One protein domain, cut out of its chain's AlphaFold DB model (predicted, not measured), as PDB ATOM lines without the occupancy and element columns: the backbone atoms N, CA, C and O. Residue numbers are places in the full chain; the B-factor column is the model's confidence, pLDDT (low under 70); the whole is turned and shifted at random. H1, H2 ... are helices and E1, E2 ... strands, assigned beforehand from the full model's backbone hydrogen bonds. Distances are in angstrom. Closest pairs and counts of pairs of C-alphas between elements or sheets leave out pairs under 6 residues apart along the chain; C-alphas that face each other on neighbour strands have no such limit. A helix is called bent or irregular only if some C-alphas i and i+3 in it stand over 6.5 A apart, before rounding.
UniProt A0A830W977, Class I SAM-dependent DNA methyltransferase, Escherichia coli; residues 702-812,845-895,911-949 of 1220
ATOM      1  N   VAL A 702      61.620 274.849  61.631       97.38
ATOM      2  CA  VAL A 702      61.302 275.543  60.387       97.38
ATOM      3  C   VAL A 702      61.059 274.589  59.222       97.38
ATOM      4  O   VAL A 702      61.629 273.502  59.151       97.38
ATOM      5  N   PHE A 703      60.242 275.037  58.276       97.31
ATOM      6  CA  PHE A 703      60.097 274.448  56.945       97.31
ATOM      7  C   PHE A 703      60.649 275.397  55.889       97.31
ATOM      8  O   PHE A 703      60.642 276.613  56.078       97.31
ATOM      9  N   ASN A 704      61.074 274.885  54.739       95.62
ATOM     10  CA  ASN A 704      61.431 275.749  53.617       95.62
ATOM     11  C   ASN A 704      60.189 276.197  52.843       95.62
ATOM     12  O   ASN A 704      59.255 275.426  52.635       95.62
ATOM     13  N   LYS A 705      60.209 277.419  52.296       94.31
ATOM     14  CA  LYS A 705      59.114 277.970  51.473       94.31
ATOM     15  C   LYS A 705      58.705 277.079  50.293       94.31
ATOM     16  O   LYS A 705      57.571 277.148  49.836       94.31
ATOM     17  N   SER A 706      59.620 276.252  49.781       92.19
ATOM     18  CA  SER A 706      59.337 275.288  48.711       92.19
ATOM     19  C   SER A 706      58.357 274.196  49.135       92.19
ATOM     20  O   SER A 706      57.687 273.626  48.282       92.19
ATOM     21  N   GLU A 707      58.271 273.913  50.435       93.62
ATOM     22  CA  GLU A 707      57.414 272.875  50.998       93.62
ATOM     23  C   GLU A 707      55.974 273.359  51.198       93.62
ATOM     24  O   GLU A 707      55.087 272.522  51.295       93.62
ATOM     25  N   LEU A 708      55.716 274.678  51.184       93.94
ATOM     26  CA  LEU A 708      54.395 275.306  51.397       93.94
ATOM     27  C   LEU A 708      53.410 275.120  50.227       93.94
ATOM     28  O   LEU A 708      52.263 275.575  50.271       93.94
ATOM     29  N   THR A 709      53.835 274.438  49.165       90.38
ATOM     30  CA  THR A 709      52.985 274.093  48.025       90.38
ATOM     31  C   THR A 709      53.257 272.664  47.585       90.38
ATOM     32  O   THR A 709      54.409 272.269  47.445       90.38
ATOM     33  N   TYR A 710      52.204 271.903  47.295       85.19
ATOM     34  CA  TYR A 710      52.321 270.550  46.752       85.19
ATOM     35  C   TYR A 710      51.350 270.339  45.587       85.19
ATOM     36  O   TYR A 710      50.299 270.982  45.507       85.19
ATOM     37  N   LYS A 711      51.702 269.445  44.649       79.12
ATOM     38  CA  LYS A 711      50.854 269.108  43.486       79.12
ATOM     39  C   LYS A 711      50.081 267.813  43.707       79.12
ATOM     40  O   LYS A 711      48.956 267.675  43.233       79.12
ATOM     41  N   LYS A 712      50.681 266.855  44.414       81.44
ATOM     42  CA  LYS A 712      50.080 265.580  44.818       81.44
ATOM     43  C   LYS A 712      50.239 265.402  46.323       81.44
ATOM     44  O   LYS A 712      51.240 265.813  46.887       81.44
ATOM     45  N   ALA A 713      49.303 264.699  46.959       75.50
ATOM     46  CA  ALA A 713      49.320 264.463  48.409       75.50
ATOM     47  C   ALA A 713      50.560 263.695  48.932       75.50
ATOM     48  O   ALA A 713      50.802 263.669  50.132       75.50
ATOM     49  N   LYS A 714      51.319 263.037  48.044       81.69
ATOM     50  CA  LYS A 714      52.562 262.323  48.383       81.69
ATOM     51  C   LYS A 714      53.828 263.149  48.147       81.69
ATOM     52  O   LYS A 714      54.907 262.668  48.476       81.69
ATOM     53  N   ASP A 715      53.717 264.317  47.518       86.31
ATOM     54  CA  ASP A 715      54.877 265.185  47.335       86.31
ATOM     55  C   ASP A 715      55.308 265.706  48.721       86.31
ATOM     56  O   ASP A 715      54.424 265.986  49.537       86.31
ATOM     57  N   PRO A 716      56.618 265.827  49.009       86.06
ATOM     58  CA  PRO A 716      57.092 266.403  50.264       86.06
ATOM     59  C   PRO A 716      56.527 267.811  50.479       86.06
ATOM     60  O   PRO A 716      56.582 268.653  49.581       86.06
ATOM     61  N   SER A 717      55.963 268.044  51.656       93.38
ATOM     62  CA  SER A 717      55.290 269.278  52.053       93.38
ATOM     63  C   SER A 717      55.280 269.403  53.573       93.38
ATOM     64  O   SER A 717      55.473 268.413  54.277       93.38
ATOM     65  N   TRP A 718      54.939 270.579  54.099       94.81
ATOM     66  CA  TRP A 718      54.820 270.767  55.550       94.81
ATOM     67  C   TRP A 718      53.800 269.818  56.217       94.81
ATOM     68  O   TRP A 718      53.902 269.555  57.409       94.81
ATOM     69  N   LEU A 719      52.845 269.256  55.458       92.94
ATOM     70  CA  LEU A 719      51.812 268.333  55.952       92.94
ATOM     71  C   LEU A 719      52.254 266.865  56.042       92.94
ATOM     72  O   LEU A 719      51.557 266.066  56.668       92.94
ATOM     73  N   ASN A 720      53.379 266.482  55.440       91.56
ATOM     74  CA  ASN A 720      53.871 265.096  55.440       91.56
ATOM     75  C   ASN A 720      55.397 264.995  55.615       91.56
ATOM     76  O   ASN A 720      55.988 263.954  55.314       91.56
ATOM     77  N   SER A 721      56.013 266.064  56.119       91.81
ATOM     78  CA  SER A 721      57.430 266.161  56.464       91.81
ATOM     79  C   SER A 721      57.583 266.579  57.925       91.81
ATOM     80  O   SER A 721      56.747 267.294  58.474       91.81
ATOM     81  N   GLU A 722      58.678 266.150  58.544       92.81
ATOM     82  CA  GLU A 722      59.112 266.658  59.847       92.81
ATOM     83  C   GLU A 722      59.802 268.023  59.656       92.81
ATOM     84  O   GLU A 722      60.618 268.149  58.736       92.81
ATOM     85  N   PRO A 723      59.489 269.050  60.469       95.56
ATOM     86  CA  PRO A 723      60.189 270.329  60.408       95.56
ATOM     87  C   PRO A 723      61.646 270.188  60.864       95.56
ATOM     88  O   PRO A 723      61.982 269.349  61.698       95.56
ATOM     89  N   VAL A 724      62.521 271.046  60.349       95.25
ATOM     90  CA  VAL A 724      63.950 271.029  60.680       95.25
ATOM     91  C   VAL A 724      64.199 271.827  61.959       95.25
ATOM     92  O   VAL A 724      63.738 272.964  62.076       95.25
ATOM     93  N   GLU A 725      64.946 271.257  62.906       93.38
ATOM     94  CA  GLU A 725      65.387 271.966  64.114       93.38
ATOM     95  C   GLU A 725      66.365 273.094  63.757       93.38
ATOM     96  O   GLU A 725      67.341 272.876  63.037       93.38
ATOM     97  N   LEU A 726      66.118 274.298  64.278       94.19
ATOM     98  CA  LEU A 726      67.015 275.439  64.137       94.19
ATOM     99  C   LEU A 726      67.637 275.755  65.498       94.19
ATOM    100  O   LEU A 726      66.958 276.238  66.405       94.19
ATOM    101  N   ALA A 727      68.947 275.526  65.622       92.12
ATOM    102  CA  ALA A 727      69.681 275.815  66.849       92.12
ATOM    103  C   ALA A 727      69.475 277.274  67.299       92.12
ATOM    104  O   ALA A 727      69.423 278.209  66.497       92.12
ATOM    105  N   MET A 728      69.372 277.479  68.611       91.50
ATOM    106  CA  MET A 728      68.947 278.756  69.197       91.50
ATOM    107  C   MET A 728      69.929 279.919  68.951       91.50
ATOM    108  O   MET A 728      69.549 281.091  68.970       91.50
ATOM    109  N   ASN A 729      71.201 279.609  68.701       88.06
ATOM    110  CA  ASN A 729      72.250 280.569  68.347       88.06
ATOM    111  C   ASN A 729      72.430 280.759  66.828       88.06
ATOM    112  O   ASN A 729      73.215 281.612  66.415       88.06
ATOM    113  N   THR A 730      71.713 279.991  66.003       92.44
ATOM    114  CA  THR A 730      71.806 280.059  64.544       92.44
ATOM    115  C   THR A 730      70.724 280.995  63.989       92.44
ATOM    116  O   THR A 730      69.539 280.816  64.300       92.44
ATOM    117  N   PRO A 731      71.101 282.007  63.182       92.19
ATOM    118  CA  PRO A 731      70.136 282.878  62.518       92.19
ATOM    119  C   PRO A 731      69.259 282.106  61.528       92.19
ATOM    120  O   PRO A 731      69.743 281.228  60.815       92.19
ATOM    121  N   ARG A 732      67.979 282.476  61.448       94.94
ATOM    122  CA  ARG A 732      67.034 281.940  60.457       94.94
ATOM    123  C   ARG A 732      67.362 282.453  59.047       94.94
ATOM    124  O   ARG A 732      67.587 283.649  58.862       94.94
ATOM    125  N   GLU A 733      67.302 281.584  58.043       95.31
ATOM    126  CA  GLU A 733      67.380 281.979  56.628       95.31
ATOM    127  C   GLU A 733      66.045 282.545  56.118       95.31
ATOM    128  O   GLU A 733      64.970 282.103  56.520       95.31
ATOM    129  N   GLU A 734      66.073 283.467  55.151       92.44
ATOM    130  CA  GLU A 734      64.860 284.115  54.615       92.44
ATOM    131  C   GLU A 734      63.838 283.120  54.021       92.44
ATOM    132  O   GLU A 734      62.627 283.366  54.032       92.44
ATOM    133  N   THR A 735      64.308 281.975  53.519       94.12
ATOM    134  CA  THR A 735      63.478 280.905  52.945       94.12
ATOM    135  C   THR A 735      62.808 280.008  53.980       94.12
ATOM    136  O   THR A 735      61.934 279.230  53.600       94.12
ATOM    137  N   GLN A 736      63.203 280.091  55.249       97.00
ATOM    138  CA  GLN A 736      62.725 279.225  56.322       97.00
ATOM    139  C   GLN A 736      61.529 279.848  57.045       97.00
ATOM    140  O   GLN A 736      61.583 281.004  57.442       97.00
ATOM    141  N   ILE A 737      60.464 279.090  57.268       97.81
ATOM    142  CA  ILE A 737      59.230 279.536  57.923       97.81
ATOM    143  C   ILE A 737      59.060 278.764  59.222       97.81
ATOM    144  O   ILE A 737      59.171 277.539  59.211       97.81
ATOM    145  N   PHE A 738      58.767 279.451  60.325       97.94
ATOM    146  CA  PHE A 738      58.496 278.777  61.596       97.94
ATOM    147  C   PHE A 738      57.268 277.870  61.502       97.94
ATOM    148  O   PHE A 738      56.228 278.271  60.981       97.94
ATOM    149  N   HIS A 739      57.370 276.653  62.044       97.06
ATOM    150  CA  HIS A 739      56.308 275.645  61.924       97.06
ATOM    151  C   HIS A 739      54.979 276.085  62.556       97.06
ATOM    152  O   HIS A 739      53.921 275.796  62.008       97.06
ATOM    153  N   PHE A 740      55.024 276.862  63.643       97.12
ATOM    154  CA  PHE A 740      53.827 277.366  64.324       97.12
ATOM    155  C   PHE A 740      53.120 278.515  63.579       97.12
ATOM    156  O   PHE A 740      52.100 279.018  64.039       97.12
ATOM    157  N   LEU A 741      53.641 278.927  62.419       97.38
ATOM    158  CA  LEU A 741      52.957 279.810  61.469       97.38
ATOM    159  C   LEU A 741      52.261 279.025  60.346       97.38
ATOM    160  O   LEU A 741      51.696 279.624  59.433       97.38
ATOM    161  N   LEU A 742      52.311 277.689  60.395       96.94
ATOM    162  CA  LEU A 742      51.699 276.803  59.415       96.94
ATOM    163  C   LEU A 742      50.574 275.960  60.049       96.94
ATOM    164  O   LEU A 742      50.668 275.562  61.215       96.94
ATOM    165  N   PRO A 743      49.509 275.670  59.284       95.88
ATOM    166  CA  PRO A 743      48.395 274.838  59.721       95.88
ATOM    167  C   PRO A 743      48.747 273.346  59.661       95.88
ATOM    168  O   PRO A 743      49.540 272.930  58.815       95.88
ATOM    169  N   ASP A 744      48.080 272.529  60.478       95.44
ATOM    170  CA  ASP A 744      48.240 271.069  60.490       95.44
ATOM    171  C   ASP A 744      46.900 270.341  60.267       95.44
ATOM    172  O   ASP A 744      45.835 270.806  60.674       95.44
ATOM    173  N   GLY A 745      46.946 269.172  59.620       93.75
ATOM    174  CA  GLY A 745      45.766 268.339  59.360       93.75
ATOM    175  C   GLY A 745      45.156 267.674  60.603       93.75
ATOM    176  O   GLY A 745      44.058 267.125  60.510       93.75
ATOM    177  N   GLY A 746      45.838 267.701  61.748       94.88
ATOM    178  CA  GLY A 746      45.350 267.238  63.045       94.88
ATOM    179  C   GLY A 746      44.612 268.305  63.863       94.88
ATOM    180  O   GLY A 746      43.930 267.949  64.826       94.88
ATOM    181  N   MET A 747      44.690 269.584  63.480       96.94
ATOM    182  CA  MET A 747      44.001 270.672  64.184       96.94
ATOM    183  C   MET A 747      42.478 270.521  64.096       96.94
ATOM    184  O   MET A 747      41.935 270.304  63.010       96.94
ATOM    185  N   ALA A 748      41.802 270.610  65.248       95.50
ATOM    186  CA  ALA A 748      40.354 270.430  65.403       95.50
ATOM    187  C   ALA A 748      39.781 269.198  64.654       95.50
ATOM    188  O   ALA A 748      38.685 269.229  64.085       95.50
ATOM    189  N   ASN A 749      40.547 268.101  64.585       95.56
ATOM    190  CA  ASN A 749      40.171 266.899  63.839       95.56
ATOM    191  C   ASN A 749      39.460 265.864  64.731       95.56
ATOM    192  O   ASN A 749      40.072 264.917  65.228       95.56
ATOM    193  N   TYR A 750      38.152 266.022  64.917       95.06
ATOM    194  CA  TYR A 750      37.337 265.103  65.717       95.06
ATOM    195  C   TYR A 750      36.612 264.065  64.849       95.06
ATOM    196  O   TYR A 750      36.064 264.388  63.795       95.06
ATOM    197  N   SER A 751      36.585 262.796  65.283       89.12
ATOM    198  CA  SER A 751      36.063 261.690  64.453       89.12
ATOM    199  C   SER A 751      35.167 260.666  65.165       89.12
ATOM    200  O   SER A 751      34.693 259.725  64.518       89.12
ATOM    201  N   ASP A 752      34.876 260.839  66.459       92.69
ATOM    202  CA  ASP A 752      34.021 259.905  67.197       92.69
ATOM    203  C   ASP A 752      32.568 259.931  66.701       92.69
ATOM    204  O   ASP A 752      31.969 260.987  66.492       92.69
ATOM    205  N   LYS A 753      31.987 258.743  66.501       91.06
ATOM    206  CA  LYS A 753      30.645 258.596  65.920       91.06
ATOM    207  C   LYS A 753      29.544 259.083  66.855       91.06
ATOM    208  O   LYS A 753      28.558 259.632  66.371       91.06
ATOM    209  N   THR A 754      29.691 258.844  68.152       89.06
ATOM    210  CA  THR A 754      28.692 259.171  69.171       89.06
ATOM    211  C   THR A 754      28.645 260.678  69.381       89.06
ATOM    212  O   THR A 754      27.574 261.274  69.318       89.06
ATOM    213  N   VAL A 755      29.811 261.316  69.512       91.81
ATOM    214  CA  VAL A 755      29.921 262.780  69.618       91.81
ATOM    215  C   VAL A 755      29.423 263.458  68.340       91.81
ATOM    216  O   VAL A 755      28.632 264.397  68.402       91.81
ATOM    217  N   LYS A 756      29.789 262.930  67.163       93.44
ATOM    218  CA  LYS A 756      29.330 263.462  65.873       93.44
ATOM    219  C   LYS A 756      27.811 263.424  65.700       93.44
ATOM    220  O   LYS A 756      27.254 264.303  65.053       93.44
ATOM    221  N   GLN A 757      27.132 262.409  66.238       92.50
ATOM    222  CA  GLN A 757      25.665 262.349  66.204       92.50
ATOM    223  C   GLN A 757      25.021 263.463  67.035       92.50
ATOM    224  O   GLN A 757      23.911 263.881  66.710       92.50
ATOM    225  N   ARG A 758      25.713 263.944  68.074       91.44
ATOM    226  CA  ARG A 758      25.239 265.022  68.943       91.44
ATOM    227  C   ARG A 758      25.496 266.413  68.360       91.44
ATOM    228  O   ARG A 758      24.617 267.260  68.457       91.44
ATOM    229  N   TYR A 759      26.639 266.604  67.697       94.56
ATOM    230  CA  TYR A 759      27.076 267.885  67.118       94.56
ATOM    231  C   TYR A 759      27.322 267.790  65.593       94.56
ATOM    232  O   TYR A 759      28.443 267.997  65.121       94.56
ATOM    233  N   PRO A 760      26.319 267.407  64.777       95.25
ATOM    234  CA  PRO A 760      26.542 267.084  63.366       95.25
ATOM    235  C   PRO A 760      26.944 268.295  62.512       95.25
ATOM    236  O   PRO A 760      27.784 268.153  61.617       95.25
ATOM    237  N   ASP A 761      26.353 269.463  62.774       96.25
ATOM    238  CA  ASP A 761      26.627 270.694  62.028       96.25
ATOM    239  C   ASP A 761      28.006 271.261  62.380       96.25
ATOM    240  O   ASP A 761      28.771 271.599  61.474       96.25
ATOM    241  N   ASP A 762      28.377 271.238  63.662       96.31
ATOM    242  CA  ASP A 762      29.697 271.666  64.130       96.31
ATOM    243  C   ASP A 762      30.808 270.795  63.537       96.31
ATOM    244  O   ASP A 762      31.759 271.304  62.950       96.31
ATOM    245  N   PHE A 763      30.655 269.463  63.554       95.88
ATOM    246  CA  PHE A 763      31.614 268.555  62.907       95.88
ATOM    247  C   PHE A 763      31.774 268.849  61.413       95.88
ATOM    248  O   PHE A 763      32.875 268.761  60.868       95.88
ATOM    249  N   LYS A 764      30.678 269.193  60.729       95.56
ATOM    250  CA  LYS A 764      30.718 269.561  59.313       95.56
ATOM    251  C   LYS A 764      31.451 270.890  59.104       95.56
ATOM    252  O   LYS A 764      32.210 270.993  58.138       95.56
ATOM    253  N   ALA A 765      31.242 271.871  59.981       96.62
ATOM    254  CA  ALA A 765      31.954 273.144  59.958       96.62
ATOM    255  C   ALA A 765      33.461 272.940  60.184       96.62
ATOM    256  O   ALA A 765      34.250 273.367  59.343       96.62
ATOM    257  N   LEU A 766      33.853 272.178  61.213       96.75
ATOM    258  CA  LEU A 766      35.248 271.821  61.504       96.75
ATOM    259  C   LEU A 766      35.926 271.092  60.334       96.75
ATOM    260  O   LEU A 766      37.038 271.436  59.931       96.75
ATOM    261  N   ASP A 767      35.250 270.102  59.742       95.62
ATOM    262  CA  ASP A 767      35.763 269.361  58.584       95.62
ATOM    263  C   ASP A 767      35.940 270.252  57.347       95.62
ATOM    264  O   ASP A 767      36.879 270.055  56.569       95.62
ATOM    265  N   SER A 768      35.026 271.201  57.129       96.50
ATOM    266  CA  SER A 768      35.112 272.158  56.023       96.50
ATOM    267  C   SER A 768      36.250 273.149  56.244       96.50
ATOM    268  O   SER A 768      37.062 273.350  55.342       96.50
ATOM    269  N   TRP A 769      36.327 273.714  57.450       97.56
ATOM    270  CA  TRP A 769      37.377 274.629  57.873       97.56
ATOM    271  C   TRP A 769      38.756 274.008  57.665       97.56
ATOM    272  O   TRP A 769      39.566 274.542  56.912       97.56
ATOM    273  N   ARG A 770      38.988 272.816  58.223       96.00
ATOM    274  CA  ARG A 770      40.285 272.130  58.165       96.00
ATOM    275  C   ARG A 770      40.751 271.884  56.732       96.00
ATOM    276  O   ARG A 770      41.913 272.112  56.415       96.00
ATOM    277  N   LYS A 771      39.845 271.446  55.848       94.88
ATOM    278  CA  LYS A 771      40.152 271.202  54.426       94.88
ATOM    279  C   LYS A 771      40.549 272.469  53.678       94.88
ATOM    280  O   LYS A 771      41.370 272.381  52.770       94.88
ATOM    281  N   GLU A 772      39.953 273.607  54.018       95.88
ATOM    282  CA  GLU A 772      40.335 274.901  53.450       95.88
ATOM    283  C   GLU A 772      41.669 275.373  54.035       95.88
ATOM    284  O   GLU A 772      42.582 275.739  53.297       95.88
ATOM    285  N   PHE A 773      41.806 275.270  55.357       95.69
ATOM    286  CA  PHE A 773      42.927 275.785  56.131       95.69
ATOM    287  C   PHE A 773      44.267 275.142  55.751       95.69
ATOM    288  O   PHE A 773      45.276 275.841  55.741       95.69
ATOM    289  N   ILE A 774      44.290 273.872  55.327       94.62
ATOM    290  CA  ILE A 774      45.520 273.146  54.939       94.62
ATOM    291  C   ILE A 774      45.868 273.192  53.437       94.62
ATOM    292  O   ILE A 774      46.812 272.532  53.010       94.62
ATOM    293  N   LYS A 775      45.122 273.923  52.595       94.62
ATOM    294  CA  LYS A 775      45.462 274.036  51.160       94.62
ATOM    295  C   LYS A 775      46.846 274.661  50.940       94.62
ATOM    296  O   LYS A 775      47.289 275.460  51.757       94.62
ATOM    297  N   SER A 776      47.475 274.379  49.794       94.69
ATOM    298  CA  SER A 776      48.707 275.056  49.346       94.69
ATOM    299  C   SER A 776      48.616 276.578  49.494       94.69
ATOM    300  O   SER A 776      47.596 277.170  49.134       94.69
ATOM    301  N   PHE A 777      49.692 277.190  49.983       95.31
ATOM    302  CA  PHE A 777      49.770 278.636  50.176       95.31
ATOM    303  C   PHE A 777      49.863 279.371  48.831       95.31
ATOM    304  O   PHE A 777      50.582 278.958  47.915       95.31
ATOM    305  N   ALA A 778      49.151 280.486  48.712       94.56
ATOM    306  CA  ALA A 778      49.279 281.430  47.616       94.56
ATOM    307  C   ALA A 778      50.558 282.272  47.761       94.56
ATOM    308  O   ALA A 778      51.098 282.445  48.850       94.56
ATOM    309  N   GLY A 779      51.037 282.857  46.658       93.62
ATOM    310  CA  GLY A 779      52.292 283.621  46.662       93.62
ATOM    311  C   GLY A 779      52.318 284.809  47.636       93.62
ATOM    312  O   GLY A 779      53.373 285.099  48.191       93.62
ATOM    313  N   HIS A 780      51.175 285.466  47.874       93.19
ATOM    314  CA  HIS A 780      51.076 286.545  48.863       93.19
ATOM    315  C   HIS A 780      51.100 286.002  50.301       93.19
ATOM    316  O   HIS A 780      51.844 286.529  51.115       93.19
ATOM    317  N   GLU A 781      50.405 284.892  50.581       95.06
ATOM    318  CA  GLU A 781      50.435 284.243  51.900       95.06
ATOM    319  C   GLU A 781      51.853 283.764  52.257       95.06
ATOM    320  O   GLU A 781      52.269 283.879  53.406       95.06
ATOM    321  N   ILE A 782      52.624 283.272  51.273       95.88
ATOM    322  CA  ILE A 782      54.044 282.921  51.463       95.88
ATOM    323  C   ILE A 782      54.855 284.160  51.871       95.88
ATOM    324  O   ILE A 782      55.657 284.087  52.799       95.88
ATOM    325  N   ALA A 783      54.641 285.300  51.205       95.06
ATOM    326  CA  ALA A 783      55.316 286.548  51.556       95.06
ATOM    327  C   ALA A 783      54.930 287.031  52.968       95.06
ATOM    328  O   ALA A 783      55.795 287.501  53.710       95.06
ATOM    329  N   ASP A 784      53.668 286.857  53.368       95.00
ATOM    330  CA  ASP A 784      53.198 287.191  54.714       95.00
ATOM    331  C   ASP A 784      53.880 286.337  55.785       95.00
ATOM    332  O   ASP A 784      54.468 286.889  56.715       95.00
ATOM    333  N   VAL A 785      53.906 285.007  55.644       96.62
ATOM    334  CA  VAL A 785      54.567 284.143  56.642       96.62
ATOM    335  C   VAL A 785      56.085 284.340  56.688       96.62
ATOM    336  O   VAL A 785      56.682 284.181  57.754       96.62
ATOM    337  N   GLN A 786      56.727 284.739  55.582       96.50
ATOM    338  CA  GLN A 786      58.143 285.131  55.574       96.50
ATOM    339  C   GLN A 786      58.383 286.396  56.408       96.50
ATOM    340  O   GLN A 786      59.267 286.410  57.268       96.50
ATOM    341  N   ARG A 787      57.565 287.433  56.191       95.62
ATOM    342  CA  ARG A 787      57.618 288.702  56.930       95.62
ATOM    343  C   ARG A 787      57.310 288.512  58.415       95.62
ATOM    344  O   ARG A 787      58.025 289.030  59.269       95.62
ATOM    345  N   ILE A 788      56.294 287.715  58.744       96.75
ATOM    346  CA  ILE A 788      55.960 287.353  60.128       96.75
ATOM    347  C   ILE A 788      57.125 286.580  60.769       96.75
ATOM    348  O   ILE A 788      57.514 286.886  61.895       96.75
ATOM    349  N   SER A 789      57.750 285.640  60.050       97.44
ATOM    350  CA  SER A 789      58.919 284.899  60.556       97.44
ATOM    351  C   SER A 789      60.121 285.806  60.850       97.44
ATOM    352  O   SER A 789      60.898 285.522  61.759       97.44
ATOM    353  N   GLU A 790      60.302 286.902  60.109       96.44
ATOM    354  CA  GLU A 790      61.328 287.915  60.394       96.44
ATOM    355  C   GLU A 790      61.041 288.667  61.700       96.44
ATOM    356  O   GLU A 790      61.929 288.787  62.547       96.44
ATOM    357  N   LYS A 791      59.787 289.084  61.919       95.62
ATOM    358  CA  LYS A 791      59.359 289.714  63.181       95.62
ATOM    359  C   LYS A 791      59.566 288.787  64.377       95.62
ATOM    360  O   LYS A 791      60.085 289.214  65.409       95.62
ATOM    361  N   VAL A 792      59.189 287.516  64.232       96.12
ATOM    362  CA  VAL A 792      59.369 286.504  65.280       96.12
ATOM    363  C   VAL A 792      60.847 286.330  65.629       96.12
ATOM    364  O   VAL A 792      61.195 286.337  66.807       96.12
ATOM    365  N   GLU A 793      61.728 286.255  64.630       95.31
ATOM    366  CA  GLU A 793      63.171 286.134  64.854       95.31
ATOM    367  C   GLU A 793      63.753 287.351  65.597       95.31
ATOM    368  O   GLU A 793      64.549 287.197  66.528       95.31
ATOM    369  N   ALA A 794      63.334 288.569  65.242       94.00
ATOM    370  CA  ALA A 794      63.771 289.787  65.926       94.00
ATOM    371  C   ALA A 794      63.320 289.825  67.401       94.00
ATOM    372  O   ALA A 794      64.106 290.164  68.295       94.00
ATOM    373  N   LEU A 795      62.071 289.431  67.673       93.50
ATOM    374  CA  LEU A 795      61.530 289.355  69.032       93.50
ATOM    375  C   LEU A 795      62.233 288.284  69.866       93.50
ATOM    376  O   LEU A 795      62.553 288.542  71.023       93.50
ATOM    377  N   TRP A 796      62.532 287.120  69.284       92.44
ATOM    378  CA  TRP A 796      63.237 286.044  69.986       92.44
ATOM    379  C   TRP A 796      64.644 286.467  70.401       92.44
ATOM    380  O   TRP A 796      65.048 286.256  71.543       92.44
ATOM    381  N   ASN A 797      65.375 287.130  69.498       91.44
ATOM    382  CA  ASN A 797      66.708 287.658  69.789       91.44
ATOM    383  C   ASN A 797      66.680 288.709  70.909       91.44
ATOM    384  O   ASN A 797      67.564 288.706  71.769       91.44
ATOM    385  N   THR A 798      65.653 289.563  70.920       91.31
ATOM    386  CA  THR A 798      65.432 290.562  71.977       91.31
ATOM    387  C   THR A 798      65.125 289.888  73.313       91.31
ATOM    388  O   THR A 798      65.787 290.163  74.315       91.31
ATOM    389  N   TYR A 799      64.164 288.962  73.328       91.38
ATOM    390  CA  TYR A 799      63.733 288.275  74.542       91.38
ATOM    391  C   TYR A 799      64.851 287.428  75.155       91.38
ATOM    392  O   TYR A 799      65.067 287.484  76.360       91.38
ATOM    393  N   ARG A 800      65.643 286.730  74.334       91.06
ATOM    394  CA  ARG A 800      66.796 285.951  74.803       91.06
ATOM    395  C   ARG A 800      67.775 286.790  75.630       91.06
ATOM    396  O   ARG A 800      68.253 286.343  76.667       91.06
ATOM    397  N   GLN A 801      68.090 288.004  75.174       90.44
ATOM    398  CA  GLN A 801      68.998 288.900  75.902       90.44
ATOM    399  C   GLN A 801      68.387 289.385  77.221       90.44
ATOM    400  O   GLN A 801      69.101 289.503  78.215       90.44
ATOM    401  N   GLN A 802      67.075 289.633  77.235       88.94
ATOM    402  CA  GLN A 802      66.341 290.020  78.441       88.94
ATOM    403  C   GLN A 802      66.312 288.882  79.463       88.94
ATOM    404  O   GLN A 802      66.712 289.101  80.600       88.94
ATOM    405  N   LEU A 803      65.947 287.665  79.046       90.00
ATOM    406  CA  LEU A 803      65.885 286.494  79.922       90.00
ATOM    407  C   LEU A 803      67.249 286.192  80.557       90.00
ATOM    408  O   LEU A 803      67.337 285.994  81.768       90.00
ATOM    409  N   LYS A 804      68.328 286.269  79.770       90.19
ATOM    410  CA  LYS A 804      69.696 286.139  80.287       90.19
ATOM    411  C   LYS A 804      70.011 287.185  81.362       90.19
ATOM    412  O   LYS A 804      70.593 286.860  82.395       90.19
ATOM    413  N   ALA A 805      69.658 288.450  81.124       88.44
ATOM    414  CA  ALA A 805      69.896 289.528  82.082       88.44
ATOM    415  C   ALA A 805      69.055 289.365  83.361       88.44
ATOM    416  O   ALA A 805      69.550 289.625  84.456       88.44
ATOM    417  N   GLU A 806      67.810 288.907  83.226       87.44
ATOM    418  CA  GLU A 806      66.915 288.603  84.341       87.44
ATOM    419  C   GLU A 806      67.469 287.473  85.221       87.44
ATOM    420  O   GLU A 806      67.603 287.673  86.429       87.44
ATOM    421  N   ARG A 807      67.889 286.341  84.633       86.81
ATOM    422  CA  ARG A 807      68.499 285.229  85.388       86.81
ATOM    423  C   ARG A 807      69.746 285.663  86.154       86.81
ATOM    424  O   ARG A 807      69.898 285.313  87.319       86.81
ATOM    425  N   LEU A 808      70.615 286.462  85.529       84.88
ATOM    426  CA  LEU A 808      71.814 287.000  86.187       84.88
ATOM    427  C   LEU A 808      71.478 287.935  87.357       84.88
ATOM    428  O   LEU A 808      72.258 288.025  88.300       84.88
ATOM    429  N   LYS A 809      70.339 288.635  87.309       84.50
ATOM    430  CA  LYS A 809      69.879 289.521  88.388       84.50
ATOM    431  C   LYS A 809      69.298 288.740  89.571       84.50
ATOM    432  O   LYS A 809      69.378 289.223  90.697       84.50
ATOM    433  N   THR A 810      68.693 287.578  89.323       83.81
ATOM    434  CA  THR A 810      68.078 286.729  90.361       83.81
ATOM    435  C   THR A 810      69.011 285.653  90.920       83.81
ATOM    436  O   THR A 810      68.691 285.065  91.954       83.81
ATOM    437  N   ALA A 811      70.143 285.390  90.260       79.88
ATOM    438  CA  ALA A 811      71.179 284.476  90.729       79.88
ATOM    439  C   ALA A 811      72.025 285.150  91.823       79.88
ATOM    440  O   ALA A 811      72.852 286.021  91.541       79.88
ATOM    441  N   ASP A 812      71.813 284.759  93.080       79.06
ATOM    442  CA  ASP A 812      72.645 285.237  94.183       79.06
ATOM    443  C   ASP A 812      73.980 284.479  94.189       79.06
ATOM    444  O   ASP A 812      74.040 283.271  93.957       79.06
ATOM    445  N   ALA A 845      58.013 291.502  74.416       88.31
ATOM    446  CA  ALA A 845      58.545 290.530  73.457       88.31
ATOM    447  C   ALA A 845      58.150 289.090  73.817       88.31
ATOM    448  O   ALA A 845      57.678 288.347  72.954       88.31
ATOM    449  N   TYR A 846      58.261 288.734  75.098       90.19
ATOM    450  CA  TYR A 846      57.805 287.447  75.614       90.19
ATOM    451  C   TYR A 846      56.311 287.228  75.374       90.19
ATOM    452  O   TYR A 846      55.922 286.215  74.798       90.19
ATOM    453  N   GLN A 847      55.471 288.196  75.766       88.69
ATOM    454  CA  GLN A 847      54.019 288.094  75.598       88.69
ATOM    455  C   GLN A 847      53.638 287.935  74.122       88.69
ATOM    456  O   GLN A 847      52.838 287.066  73.790       88.69
ATOM    457  N   LYS A 848      54.242 288.723  73.227       91.81
ATOM    458  CA  LYS A 848      54.004 288.637  71.778       91.81
ATOM    459  C   LYS A 848      54.286 287.237  71.230       91.81
ATOM    460  O   LYS A 848      53.432 286.666  70.557       91.81
ATOM    461  N   LEU A 849      55.453 286.676  71.548       94.62
ATOM    462  CA  LEU A 849      55.829 285.327  71.114       94.62
ATOM    463  C   LEU A 849      54.911 284.268  71.723       94.62
ATOM    464  O   LEU A 849      54.372 283.433  70.999       94.62
ATOM    465  N   ARG A 850      54.692 284.338  73.040       94.06
ATOM    466  CA  ARG A 850      53.871 283.379  73.776       94.06
ATOM    467  C   ARG A 850      52.448 283.318  73.233       94.06
ATOM    468  O   ARG A 850      51.966 282.227  72.983       94.06
ATOM    469  N   TRP A 851      51.800 284.453  72.970       93.94
ATOM    470  CA  TRP A 851      50.436 284.465  72.431       93.94
ATOM    471  C   TRP A 851      50.325 283.863  71.032       93.94
ATOM    472  O   TRP A 851      49.359 283.156  70.761       93.94
ATOM    473  N   VAL A 852      51.301 284.101  70.154       96.25
ATOM    474  CA  VAL A 852      51.313 283.486  68.815       96.25
ATOM    475  C   VAL A 852      51.465 281.967  68.915       96.25
ATOM    476  O   VAL A 852      50.757 281.225  68.235       96.25
ATOM    477  N   MET A 853      52.345 281.495  69.799       98.00
ATOM    478  CA  MET A 853      52.553 280.066  70.041       98.00
ATOM    479  C   MET A 853      51.352 279.400  70.729       98.00
ATOM    480  O   MET A 853      50.922 278.328  70.301       98.00
ATOM    481  N   ASP A 854      50.773 280.056  71.739       97.88
ATOM    482  CA  ASP A 854      49.558 279.626  72.437       97.88
ATOM    483  C   ASP A 854      48.382 279.531  71.454       97.88
ATOM    484  O   ASP A 854      47.606 278.579  71.517       97.88
ATOM    485  N   TYR A 855      48.266 280.475  70.510       98.06
ATOM    486  CA  TYR A 855      47.229 280.445  69.479       98.06
ATOM    487  C   TYR A 855      47.397 279.234  68.557       98.06
ATOM    488  O   TYR A 855      46.442 278.490  68.335       98.06
ATOM    489  N   TRP A 856      48.613 278.964  68.079       98.12
ATOM    490  CA  TRP A 856      48.869 277.765  67.277       98.12
ATOM    491  C   TRP A 856      48.519 276.474  68.034       98.12
ATOM    492  O   TRP A 856      47.857 275.600  67.478       98.12
ATOM    493  N   CYS A 857      48.887 276.369  69.317       98.25
ATOM    494  CA  CYS A 857      48.510 275.232  70.160       98.25
ATOM    495  C   CYS A 857      46.989 275.135  70.371       98.25
ATOM    496  O   CYS A 857      46.433 274.043  70.287       98.25
ATOM    497  N   ALA A 858      46.297 276.258  70.578       98.25
ATOM    498  CA  ALA A 858      44.853 276.301  70.798       98.25
ATOM    499  C   ALA A 858      44.039 275.715  69.629       98.25
ATOM    500  O   ALA A 858      43.016 275.077  69.868       98.25
ATOM    501  N   LEU A 859      44.508 275.848  68.383       98.06
ATOM    502  CA  LEU A 859      43.838 275.277  67.201       98.06
ATOM    503  C   LEU A 859      43.730 273.739  67.237       98.06
ATOM    504  O   LEU A 859      42.857 273.161  66.588       98.06
ATOM    505  N   TRP A 860      44.579 273.051  68.005       97.81
ATOM    506  CA  TRP A 860      44.497 271.595  68.188       97.81
ATOM    507  C   TRP A 860      43.365 271.167  69.125       97.81
ATOM    508  O   TRP A 860      42.843 270.062  68.987       97.81
ATOM    509  N   PHE A 861      42.978 272.049  70.046       97.69
ATOM    510  CA  PHE A 861      42.022 271.791  71.124       97.69
ATOM    511  C   PHE A 861      40.750 272.636  70.977       97.69
ATOM    512  O   PHE A 861      40.100 272.952  71.972       97.69
ATOM    513  N   TRP A 862      40.430 273.063  69.754       97.69
ATOM    514  CA  TRP A 862      39.356 274.019  69.518       97.69
ATOM    515  C   TRP A 862      37.977 273.463  69.925       97.69
ATOM    516  O   TRP A 862      37.630 272.371  69.474       97.69
ATOM    517  N   PRO A 863      37.163 274.203  70.707       97.00
ATOM    518  CA  PRO A 863      35.859 273.724  71.148       97.00
ATOM    519  C   PRO A 863      34.915 273.453  69.977       97.00
ATOM    520  O   PRO A 863      34.765 274.277  69.070       97.00
ATOM    521  N   ILE A 864      34.237 272.311  70.015       97.00
ATOM    522  CA  ILE A 864      33.297 271.863  68.987       97.00
ATOM    523  C   ILE A 864      32.114 272.827  68.907       97.00
ATOM    524  O   ILE A 864      31.728 273.213  67.812       97.00
ATOM    525  N   ASP A 865      31.595 273.301  70.042       94.81
ATOM    526  CA  ASP A 865      30.486 274.268  70.099       94.81
ATOM    527  C   ASP A 865      30.875 275.697  69.671       94.81
ATOM    528  O   ASP A 865      30.047 276.608  69.706       94.81
ATOM    529  N   LYS A 866      32.140 275.905  69.285       96.25
ATOM    530  CA  LYS A 866      32.694 277.161  68.761       96.25
ATOM    531  C   LYS A 866      33.292 276.981  67.368       96.25
ATOM    532  O   LYS A 866      34.202 277.715  66.988       96.25
ATOM    533  N   ALA A 867      32.832 275.991  66.603       95.75
ATOM    534  CA  ALA A 867      33.366 275.691  65.274       95.75
ATOM    535  C   ALA A 867      33.255 276.865  64.277       95.75
ATOM    536  O   ALA A 867      34.095 277.007  63.390       95.75
ATOM    537  N   ASP A 868      32.238 277.713  64.422       94.81
ATOM    538  CA  ASP A 868      32.019 278.936  63.642       94.81
ATOM    539  C   ASP A 868      32.996 280.072  63.996       94.81
ATOM    540  O   ASP A 868      33.246 280.964  63.185       94.81
ATOM    541  N   GLU A 869      33.617 280.000  65.172       95.62
ATOM    542  CA  GLU A 869      34.623 280.942  65.659       95.62
ATOM    543  C   GLU A 869      36.054 280.570  65.223       95.62
ATOM    544  O   GLU A 869      37.021 281.085  65.774       95.62
ATOM    545  N   LEU A 870      36.244 279.694  64.232       95.88
ATOM    546  CA  LEU A 870      37.577 279.321  63.736       95.88
ATOM    547  C   LEU A 870      38.141 280.256  62.649       95.88
ATOM    548  O   LEU A 870      37.398 280.711  61.776       95.88
ATOM    549  N   PRO A 871      39.465 280.528  62.657       96.50
ATOM    550  CA  PRO A 871      40.247 281.204  61.637       96.50
ATOM    551  C   PRO A 871      40.034 280.938  60.165       96.50
ATOM    552  O   PRO A 871      40.518 279.887  59.763       96.50
ATOM    553  N   ASP A 872      39.556 281.821  59.289       95.75
ATOM    554  CA  ASP A 872      40.125 281.673  57.935       95.75
ATOM    555  C   ASP A 872      41.633 282.009  57.971       95.75
ATOM    556  O   ASP A 872      42.130 282.638  58.913       95.75
ATOM    557  N   ARG A 873      42.401 281.530  56.986       94.38
ATOM    558  CA  ARG A 873      43.866 281.668  57.026       94.38
ATOM    559  C   ARG A 873      44.317 283.129  57.024       94.38
ATOM    560  O   ARG A 873      45.252 283.467  57.742       94.38
ATOM    561  N   GLY A 874      43.638 283.984  56.261       94.69
ATOM    562  CA  GLY A 874      43.940 285.414  56.208       94.69
ATOM    563  C   GLY A 874      43.706 286.096  57.554       94.69
ATOM    564  O   GLY A 874      44.579 286.815  58.034       94.69
ATOM    565  N   THR A 875      42.576 285.804  58.200       95.19
ATOM    566  CA  THR A 875      42.235 286.302  59.539       95.19
ATOM    567  C   THR A 875      43.263 285.838  60.565       95.19
ATOM    568  O   THR A 875      43.777 286.651  61.323       95.19
ATOM    569  N   TRP A 876      43.631 284.554  60.552       96.12
ATOM    570  CA  TRP A 876      44.617 284.009  61.485       96.12
ATOM    571  C   TRP A 876      45.991 284.685  61.353       96.12
ATOM    572  O   TRP A 876      46.573 285.105  62.353       96.12
ATOM    573  N   LEU A 877      46.491 284.848  60.123       95.38
ATOM    574  CA  LEU A 877      47.767 285.525  59.870       95.38
ATOM    575  C   LEU A 877      47.715 287.012  60.248       95.38
ATOM    576  O   LEU A 877      48.672 287.523  60.828       95.38
ATOM    577  N   PHE A 878      46.596 287.688  59.978       94.00
ATOM    578  CA  PHE A 878      46.372 289.074  60.390       94.00
ATOM    579  C   PHE A 878      46.380 289.233  61.917       94.00
ATOM    580  O   PHE A 878      47.017 290.147  62.440       94.00
ATOM    581  N   GLU A 879      45.708 288.341  62.647       94.25
ATOM    582  CA  GLU A 879      45.676 288.363  64.112       94.25
ATOM    583  C   GLU A 879      47.057 288.079  64.717       94.25
ATOM    584  O   GLU A 879      47.474 288.784  65.638       94.25
ATOM    585  N   ILE A 880      47.796 287.101  64.172       94.31
ATOM    586  CA  ILE A 880      49.191 286.825  64.554       94.31
ATOM    587  C   ILE A 880      50.057 288.061  64.339       94.31
ATOM    588  O   ILE A 880      50.816 288.460  65.220       94.31
ATOM    589  N   GLU A 881      49.959 288.680  63.170       92.31
ATOM    590  CA  GLU A 881      50.745 289.863  62.866       92.31
ATOM    591  C   GLU A 881      50.396 291.039  63.787       92.31
ATOM    592  O   GLU A 881      51.295 291.677  64.335       92.31
ATOM    593  N   THR A 882      49.107 291.269  64.033       90.88
ATOM    594  CA  THR A 882      48.619 292.303  64.958       90.88
ATOM    595  C   THR A 882      49.145 292.073  66.377       90.88
ATOM    596  O   THR A 882      49.566 293.020  67.049       90.88
ATOM    597  N   LEU A 883      49.182 290.814  66.831       90.94
ATOM    598  CA  LEU A 883      49.789 290.430  68.105       90.94
ATOM    599  C   LEU A 883      51.274 290.808  68.148       90.94
ATOM    600  O   LEU A 883      51.706 291.443  69.110       90.94
ATOM    601  N   LEU A 884      52.042 290.469  67.107       90.88
ATOM    602  CA  LEU A 884      53.479 290.755  67.032       90.88
ATOM    603  C   LEU A 884      53.782 292.257  66.930       90.88
ATOM    604  O   LEU A 884      54.742 292.731  67.546       90.88
ATOM    605  N   ASP A 885      52.961 293.025  66.216       86.88
ATOM    606  CA  ASP A 885      53.105 294.480  66.123       86.88
ATOM    607  C   ASP A 885      52.736 295.145  67.455       86.88
ATOM    608  O   ASP A 885      53.451 296.022  67.951       86.88
ATOM    609  N   GLY A 886      51.707 294.636  68.136       81.69
ATOM    610  CA  GLY A 886      51.251 295.145  69.430       81.69
ATOM    611  C   GLY A 886      50.428 296.432  69.327       81.69
ATOM    612  O   GLY A 886      50.279 297.149  70.322       81.69
ATOM    613  N   ILE A 887      49.907 296.736  68.137       79.44
ATOM    614  CA  ILE A 887      49.097 297.917  67.830       79.44
ATOM    615  C   ILE A 887      47.863 297.458  67.052       79.44
ATOM    616  O   ILE A 887      47.980 296.675  66.117       79.44
ATOM    617  N   VAL A 888      46.690 297.969  67.425       75.06
ATOM    618  CA  VAL A 888      45.448 297.825  66.658       75.06
ATOM    619  C   VAL A 888      45.119 299.166  66.016       75.06
ATOM    620  O   VAL A 888      45.075 300.189  66.700       75.06
ATOM    621  N   ILE A 889      44.863 299.165  64.712       65.69
ATOM    622  CA  ILE A 889      44.430 300.354  63.974       65.69
ATOM    623  C   ILE A 889      42.904 300.323  63.884       65.69
ATOM    624  O   ILE A 889      42.332 299.355  63.387       65.69
ATOM    625  N   THR A 890      42.241 301.374  64.366       55.16
ATOM    626  CA  THR A 890      40.785 301.539  64.243       55.16
ATOM    627  C   THR A 890      40.454 302.725  63.347       55.16
ATOM    628  O   THR A 890      41.026 303.807  63.493       55.16
ATOM    629  N   GLU A 891      39.530 302.531  62.406       47.16
ATOM    630  CA  GLU A 891      39.025 303.599  61.541       47.16
ATOM    631  C   GLU A 891      37.727 304.160  62.138       47.16
ATOM    632  O   GLU A 891      36.739 303.439  62.291       47.16
ATOM    633  N   LYS A 892      37.715 305.451  62.494       42.06
ATOM    634  CA  LYS A 892      36.480 306.193  62.779       42.06
ATOM    635  C   LYS A 892      36.112 307.010  61.546       42.06
ATOM    636  O   LYS A 892      36.854 307.907  61.158       42.06
ATOM    637  N   VAL A 893      34.938 306.748  60.978       40.28
ATOM    638  CA  VAL A 893      34.310 307.665  60.020       40.28
ATOM    639  C   VAL A 893      33.631 308.765  60.831       40.28
ATOM    640  O   VAL A 893      32.614 308.529  61.482       40.28
ATOM    641  N   THR A 894      34.209 309.962  60.861       41.50
ATOM    642  CA  THR A 894      33.494 311.144  61.352       41.50
ATOM    643  C   THR A 894      32.547 311.630  60.261       41.50
ATOM    644  O   THR A 894      33.008 312.159  59.253       41.50
ATOM    645  N   GLU A 895      31.234 311.493  60.464       40.66
ATOM    646  CA  GLU A 895      30.257 312.293  59.716       40.66
ATOM    647  C   GLU A 895      30.502 313.766  60.062       40.66
ATOM    648  O   GLU A 895      30.293 314.207  61.197       40.66
ATOM    649  N   LEU A 911      40.423 309.730  59.851       47.59
ATOM    650  CA  LEU A 911      41.209 309.742  61.087       47.59
ATOM    651  C   LEU A 911      41.405 308.296  61.563       47.59
ATOM    652  O   LEU A 911      40.475 307.647  62.042       47.59
ATOM    653  N   ARG A 912      42.633 307.786  61.419       53.62
ATOM    654  CA  ARG A 912      43.060 306.497  61.979       53.62
ATOM    655  C   ARG A 912      43.473 306.692  63.438       53.62
ATOM    656  O   ARG A 912      44.432 307.408  63.709       53.62
ATOM    657  N   GLU A 913      42.758 306.063  64.371       55.41
ATOM    658  CA  GLU A 913      43.164 305.984  65.781       55.41
ATOM    659  C   GLU A 913      43.951 304.680  65.994       55.41
ATOM    660  O   GLU A 913      43.399 303.580  65.887       55.41
ATOM    661  N   GLU A 914      45.246 304.800  66.297       66.56
ATOM    662  CA  GLU A 914      46.105 303.682  66.699       66.56
ATOM    663  C   GLU A 914      45.978 303.440  68.210       66.56
ATOM    664  O   GLU A 914      46.234 304.327  69.026       66.56
ATOM    665  N   SER A 915      45.591 302.226  68.597       71.81
ATOM    666  CA  SER A 915      45.490 301.800  69.995       71.81
ATOM    667  C   SER A 915      46.524 300.719  70.291       71.81
ATOM    668  O   SER A 915      46.481 299.630  69.725       71.81
ATOM    669  N   SER A 916      47.458 300.988  71.207       80.25
ATOM    670  CA  SER A 916      48.434 299.976  71.626       80.25
ATOM    671  C   SER A 916      47.783 298.884  72.484       80.25
ATOM    672  O   SER A 916      47.105 299.182  73.477       80.25
ATOM    673  N   LEU A 917      48.061 297.624  72.132       77.75
ATOM    674  CA  LEU A 917      47.701 296.433  72.912       77.75
ATOM    675  C   LEU A 917      48.460 296.359  74.237       77.75
ATOM    676  O   LEU A 917      48.029 295.670  75.162       77.75
ATOM    677  N   PHE A 918      49.565 297.095  74.346       77.31
ATOM    678  CA  PHE A 918      50.410 297.135  75.524       77.31
ATOM    679  C   PHE A 918      50.292 298.495  76.239       77.31
ATOM    680  O   PHE A 918      49.900 299.519  75.671       77.31
ATOM    681  N   SER A 919      50.526 298.515  77.548       71.69
ATOM    682  CA  SER A 919      50.654 299.756  78.318       71.69
ATOM    683  C   SER A 919      52.033 300.391  78.097       71.69
ATOM    684  O   SER A 919      52.926 299.749  77.549       71.69
ATOM    685  N   GLY A 920      52.236 301.632  78.557       60.34
ATOM    686  CA  GLY A 920      53.564 302.264  78.533       60.34
ATOM    687  C   GLY A 920      54.630 301.504  79.338       60.34
ATOM    688  O   GLY A 920      55.813 301.702  79.094       60.34
ATOM    689  N   ALA A 921      54.212 300.618  80.250       55.81
ATOM    690  CA  ALA A 921      55.079 299.707  80.993       55.81
ATOM    691  C   ALA A 921      55.304 298.354  80.283       55.81
ATOM    692  O   ALA A 921      56.119 297.572  80.733       55.81
ATOM    693  N   GLY A 922      54.623 298.073  79.162       64.06
ATOM    694  CA  GLY A 922      54.740 296.798  78.435       64.06
ATOM    695  C   GLY A 922      53.664 295.758  78.772       64.06
ATOM    696  O   GLY A 922      53.658 294.682  78.180       64.06
ATOM    697  N   ARG A 923      52.701 296.099  79.642       71.88
ATOM    698  CA  ARG A 923      51.575 295.227  80.043       71.88
ATOM    699  C   ARG A 923      50.543 295.002  78.963       71.88
ATOM    700  O   ARG A 923      49.947 295.971  78.495       71.88
ATOM    701  N   LEU A 924      50.250 293.741  78.651       79.56
ATOM    702  CA  LEU A 924      49.160 293.387  77.748       79.56
ATOM    703  C   LEU A 924      47.805 293.787  78.346       79.56
ATOM    704  O   LEU A 924      47.425 293.356  79.436       79.56
ATOM    705  N   LYS A 925      47.050 294.598  77.609       83.06
ATOM    706  CA  LYS A 925      45.694 295.014  77.967       83.06
ATOM    707  C   LYS A 925      44.700 293.995  77.417       83.06
ATOM    708  O   LYS A 925      44.169 294.183  76.326       83.06
ATOM    709  N   THR A 926      44.439 292.926  78.165       83.00
ATOM    710  CA  THR A 926      43.532 291.839  77.743       83.00
ATOM    711  C   THR A 926      42.132 292.337  77.380       83.00
ATOM    712  O   THR A 926      41.557 291.868  76.407       83.00
ATOM    713  N   GLU A 927      41.605 293.348  78.076       83.50
ATOM    714  CA  GLU A 927      40.314 293.969  77.739       83.50
ATOM    715  C   GLU A 927      40.304 294.641  76.358       83.50
ATOM    716  O   GLU A 927      39.300 294.594  75.650       83.50
ATOM    717  N   VAL A 928      41.415 295.274  75.967       83.44
ATOM    718  CA  VAL A 928      41.579 295.877  74.635       83.44
ATOM    719  C   VAL A 928      41.791 294.769  73.607       83.44
ATOM    720  O   VAL A 928      41.149 294.776  72.560       83.44
ATOM    721  N   LEU A 929      42.625 293.780  73.940       86.00
ATOM    722  CA  LEU A 929      42.906 292.631  73.089       86.00
ATOM    723  C   LEU A 929      41.623 291.891  72.708       86.00
ATOM    724  O   LEU A 929      41.337 291.762  71.529       86.00
ATOM    725  N   PHE A 930      40.816 291.474  73.682       91.00
ATOM    726  CA  PHE A 930      39.593 290.706  73.433       91.00
ATOM    727  C   PHE A 930      38.467 291.550  72.833       91.00
ATOM    728  O   PHE A 930      37.545 291.010  72.234       91.00
ATOM    729  N   ARG A 931      38.522 292.880  72.956       87.50
ATOM    730  CA  ARG A 931      37.573 293.758  72.264       87.50
ATOM    731  C   ARG A 931      37.829 293.794  70.761       87.50
ATOM    732  O   ARG A 931      36.876 293.818  69.992       87.50
ATOM    733  N   HIS A 932      39.096 293.847  70.358       85.12
ATOM    734  CA  HIS A 932      39.477 293.966  68.950       85.12
ATOM    735  C   HIS A 932      39.701 292.610  68.276       85.12
ATOM    736  O   HIS A 932      39.404 292.471  67.096       85.12
ATOM    737  N   LEU A 933      40.173 291.621  69.035       89.81
ATOM    738  CA  LEU A 933      40.449 290.246  68.622       89.81
ATOM    739  C   LEU A 933      39.688 289.278  69.557       89.81
ATOM    740  O   LEU A 933      40.295 288.634  70.420       89.81
ATOM    741  N   PRO A 934      38.345 289.190  69.450       90.50
ATOM    742  CA  PRO A 934      37.500 288.438  70.391       90.50
ATOM    743  C   PRO A 934      37.847 286.953  70.477       90.50
ATOM    744  O   PRO A 934      37.719 286.333  71.533       90.50
ATOM    745  N   ARG A 935      38.386 286.396  69.396       93.62
ATOM    746  CA  ARG A 935      38.845 285.012  69.305       93.62
ATOM    747  C   ARG A 935      39.923 284.647  70.315       93.62
ATOM    748  O   ARG A 935      39.968 283.520  70.806       93.62
ATOM    749  N   LEU A 936      40.764 285.613  70.675       94.06
ATOM    750  CA  LEU A 936      41.830 285.400  71.645       94.06
ATOM    751  C   LEU A 936      41.301 285.159  73.062       94.06
ATOM    752  O   LEU A 936      42.040 284.628  73.885       94.06
ATOM    753  N   ALA A 937      40.029 285.459  73.349       95.50
ATOM    754  CA  ALA A 937      39.397 285.040  74.598       95.50
ATOM    755  C   ALA A 937      39.224 283.510  74.664       95.50
ATOM    756  O   ALA A 937      39.413 282.916  75.726       95.50
ATOM    757  N   ILE A 938      38.931 282.859  73.529       96.44
ATOM    758  CA  ILE A 938      38.877 281.391  73.426       96.44
ATOM    759  C   ILE A 938      40.289 280.823  73.596       96.44
ATOM    760  O   ILE A 938      40.497 279.920  74.402       96.44
ATOM    761  N   VAL A 939      41.280 281.411  72.915       96.88
ATOM    762  CA  VAL A 939      42.695 281.033  73.068       96.88
ATOM    763  C   VAL A 939      43.155 281.164  74.524       96.88
ATOM    764  O   VAL A 939      43.820 280.262  75.029       96.88
ATOM    765  N   ASP A 940      42.763 282.232  75.233       95.69
ATOM    766  CA  ASP A 940      43.085 282.427  76.653       95.69
ATOM    767  C   ASP A 940      42.499 281.327  77.547       95.69
ATOM    768  O   ASP A 940      43.166 280.853  78.468       95.69
ATOM    769  N   ALA A 941      41.258 280.912  77.278       95.56
ATOM    770  CA  ALA A 941      40.614 279.828  78.010       95.56
ATOM    771  C   ALA A 941      41.349 278.498  77.778       95.56
ATOM    772  O   ALA A 941      41.712 277.816  78.738       95.56
ATOM    773  N   LEU A 942      41.656 278.178  76.517       96.94
ATOM    774  CA  LEU A 942      42.341 276.944  76.133       96.94
ATOM    775  C   LEU A 942      43.767 276.884  76.690       96.94
ATOM    776  O   LEU A 942      44.146 275.881  77.292       96.94
ATOM    777  N   ARG A 943      44.557 277.960  76.575       95.00
ATOM    778  CA  ARG A 943      45.926 277.965  77.116       95.00
ATOM    779  C   ARG A 943      45.950 277.807  78.637       95.00
ATOM    780  O   ARG A 943      46.866 277.184  79.163       95.00
ATOM    781  N   LYS A 944      44.951 278.332  79.361       93.44
ATOM    782  CA  LYS A 944      44.830 278.159  80.819       93.44
ATOM    783  C   LYS A 944      44.414 276.737  81.188       93.44
ATOM    784  O   LYS A 944      44.920 276.196  82.169       93.44
ATOM    785  N   GLN A 945      43.522 276.138  80.400       92.25
ATOM    786  CA  GLN A 945      43.050 274.770  80.598       92.25
ATOM    787  C   GLN A 945      44.151 273.738  80.321       92.25
ATOM    788  O   GLN A 945      44.402 272.874  81.158       92.25
ATOM    789  N   TYR A 946      44.826 273.847  79.175       94.50
ATOM    790  CA  TYR A 946      45.800 272.858  78.695       94.50
ATOM    791  C   TYR A 946      47.254 273.177  79.049       94.50
ATOM    792  O   TYR A 946      48.109 272.300  78.928       94.50
ATOM    793  N   ARG A 947      47.530 274.409  79.499       95.81
ATOM    794  CA  ARG A 947      48.831 274.872  80.006       95.81
ATOM    795  C   ARG A 947      49.981 274.593  79.042       95.81
ATOM    796  O   ARG A 947      50.970 273.988  79.435       95.81
ATOM    797  N   PHE A 948      49.851 274.997  77.781       97.25
ATOM    798  CA  PHE A 948      50.888 274.765  76.769       97.25
ATOM    799  C   PHE A 948      52.268 275.239  77.248       97.25
ATOM    800  O   PHE A 948      52.384 276.300  77.868       97.25
ATOM    801  N   PHE A 949      53.305 274.443  76.976       97.62
ATOM    802  CA  PHE A 949      54.667 274.727  77.415       97.62
ATOM    803  C   PHE A 949      55.625 274.815  76.229       97.62
ATOM    804  O   PHE A 949      55.837 273.855  75.489       97.62
TER     805      PHE A 949
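Overview. This is residues 702 to 812, 845 to 895 and 911 to 949 of the 1220 residues of the protein "Class I SAM-dependent DNA methyltransferase" of Escherichia coli (UniProt A0A830W977). What does the model look like? Helix H5 is the middle of a mainly helical body, with H4, H7 and H9 packed on it; the long H4 crosses it, and residues 804 to 812, of which 804 to 810 belong to H4, stick out. H3 and H6 pack together towards one end with H2 beyond, the small ladder E1 E2 is by H4, and the ladder E3 E4 is at another edge. What is it made of? The printed part has 201 residues with nine named helices and four named strands, in the order E1 H1 E2 H2 H3 H4 H5 H6 H7 E3 E4 H8 H9; both sheets are antiparallel and the class is mostly helix. It is compact, with a radius of gyration of the C-alphas of 18.7 A and spans of 56 by 47 by 45 A.

Arrangement. What is at the larger sheet? E3, residues 887 to 892, and E4, residues 911 to 916, are antiparallel at 152 degrees, with N 888 and O 915 within hydrogen-bond range at 2.8 A. H8, residues 926 to 932, and H9, residues 935 to 946, only just touch, only at the corner, with 3 pairs of C-alphas within 8 A, Phe 930 and Ala 937 closest at 5.8 A. What meets at the hub? The hub is H5, residues 845 to 861, whose residues 854 to 861 touch H9, about perpendicular at 80 degrees, closest C-alphas Ala 858 and Val 939, 5.7 A. Its residues 848 to 852 touch H7, residues 873 to 885, at a shallow tilt of 24 degrees, opposite ways, closest C-alphas Lys 848 and Leu 884, 5.2 A. Its residues 845 to 849 touch H4, residues 779 to 810, at a steep tilt of 58 degrees, closest C-alphas Leu 795 and Ala 845, 5.5 A. What is farther out? Residues 762 to 766 of H3, residues 760 to 773, touch H6, residues 864 to 869, closest C-alphas Asp 762 and Ala 867, 5.6 A; H2, residues 753 to 758, is close to H3 but not clearly touching, closest C-alphas Lys 756 and Phe 763, 6.3 A. E1, residues 702 to 704, and E2, residues 736 to 738, are antiparallel, with N 703 and O 737 at 2.9 A; H1, residues 705 to 708, is close to H4 but not clearly touching, closest C-alphas Lys 705 and Ile 782, 7.1 A. How are the helix backbones? Every O i to N i+4 pair is within hydrogen-bond range in H2, H3, H7, H8 and H9, against 27 of 28 in H4, 11 of 13 in H5 and 0 of 2 in H6, where 2 of 3 O i to N i+3 pairs are; H1 is too short for an O i to N i+4 pair.

Along the chain. Where are the anchors? E1 begins at C-alpha 702, (61.302, 275.543, 60.387), and H9 ends at C-alpha 946, (45.800, 272.858, 78.695). How long are the elements? H4 is 46.6 A, H5 25.1 A, H3 19.9 A and H7 18.2 A from first to last C-alpha; H6 is irregular, with C-alphas 865 and 868 8.1 A apart.

Size, cuts and confidence. Where is the printed part cut? Residues 813 to 844 and 896 to 910 are not printed, with C-alpha gaps of 25.6 A and 11.3 A. Which links are long, and where is confidence low? The links H1 to E2 and E2 to H2 are long; pLDDT is under 70 at residues 889 to 895, 911 to 914 and 920 to 922.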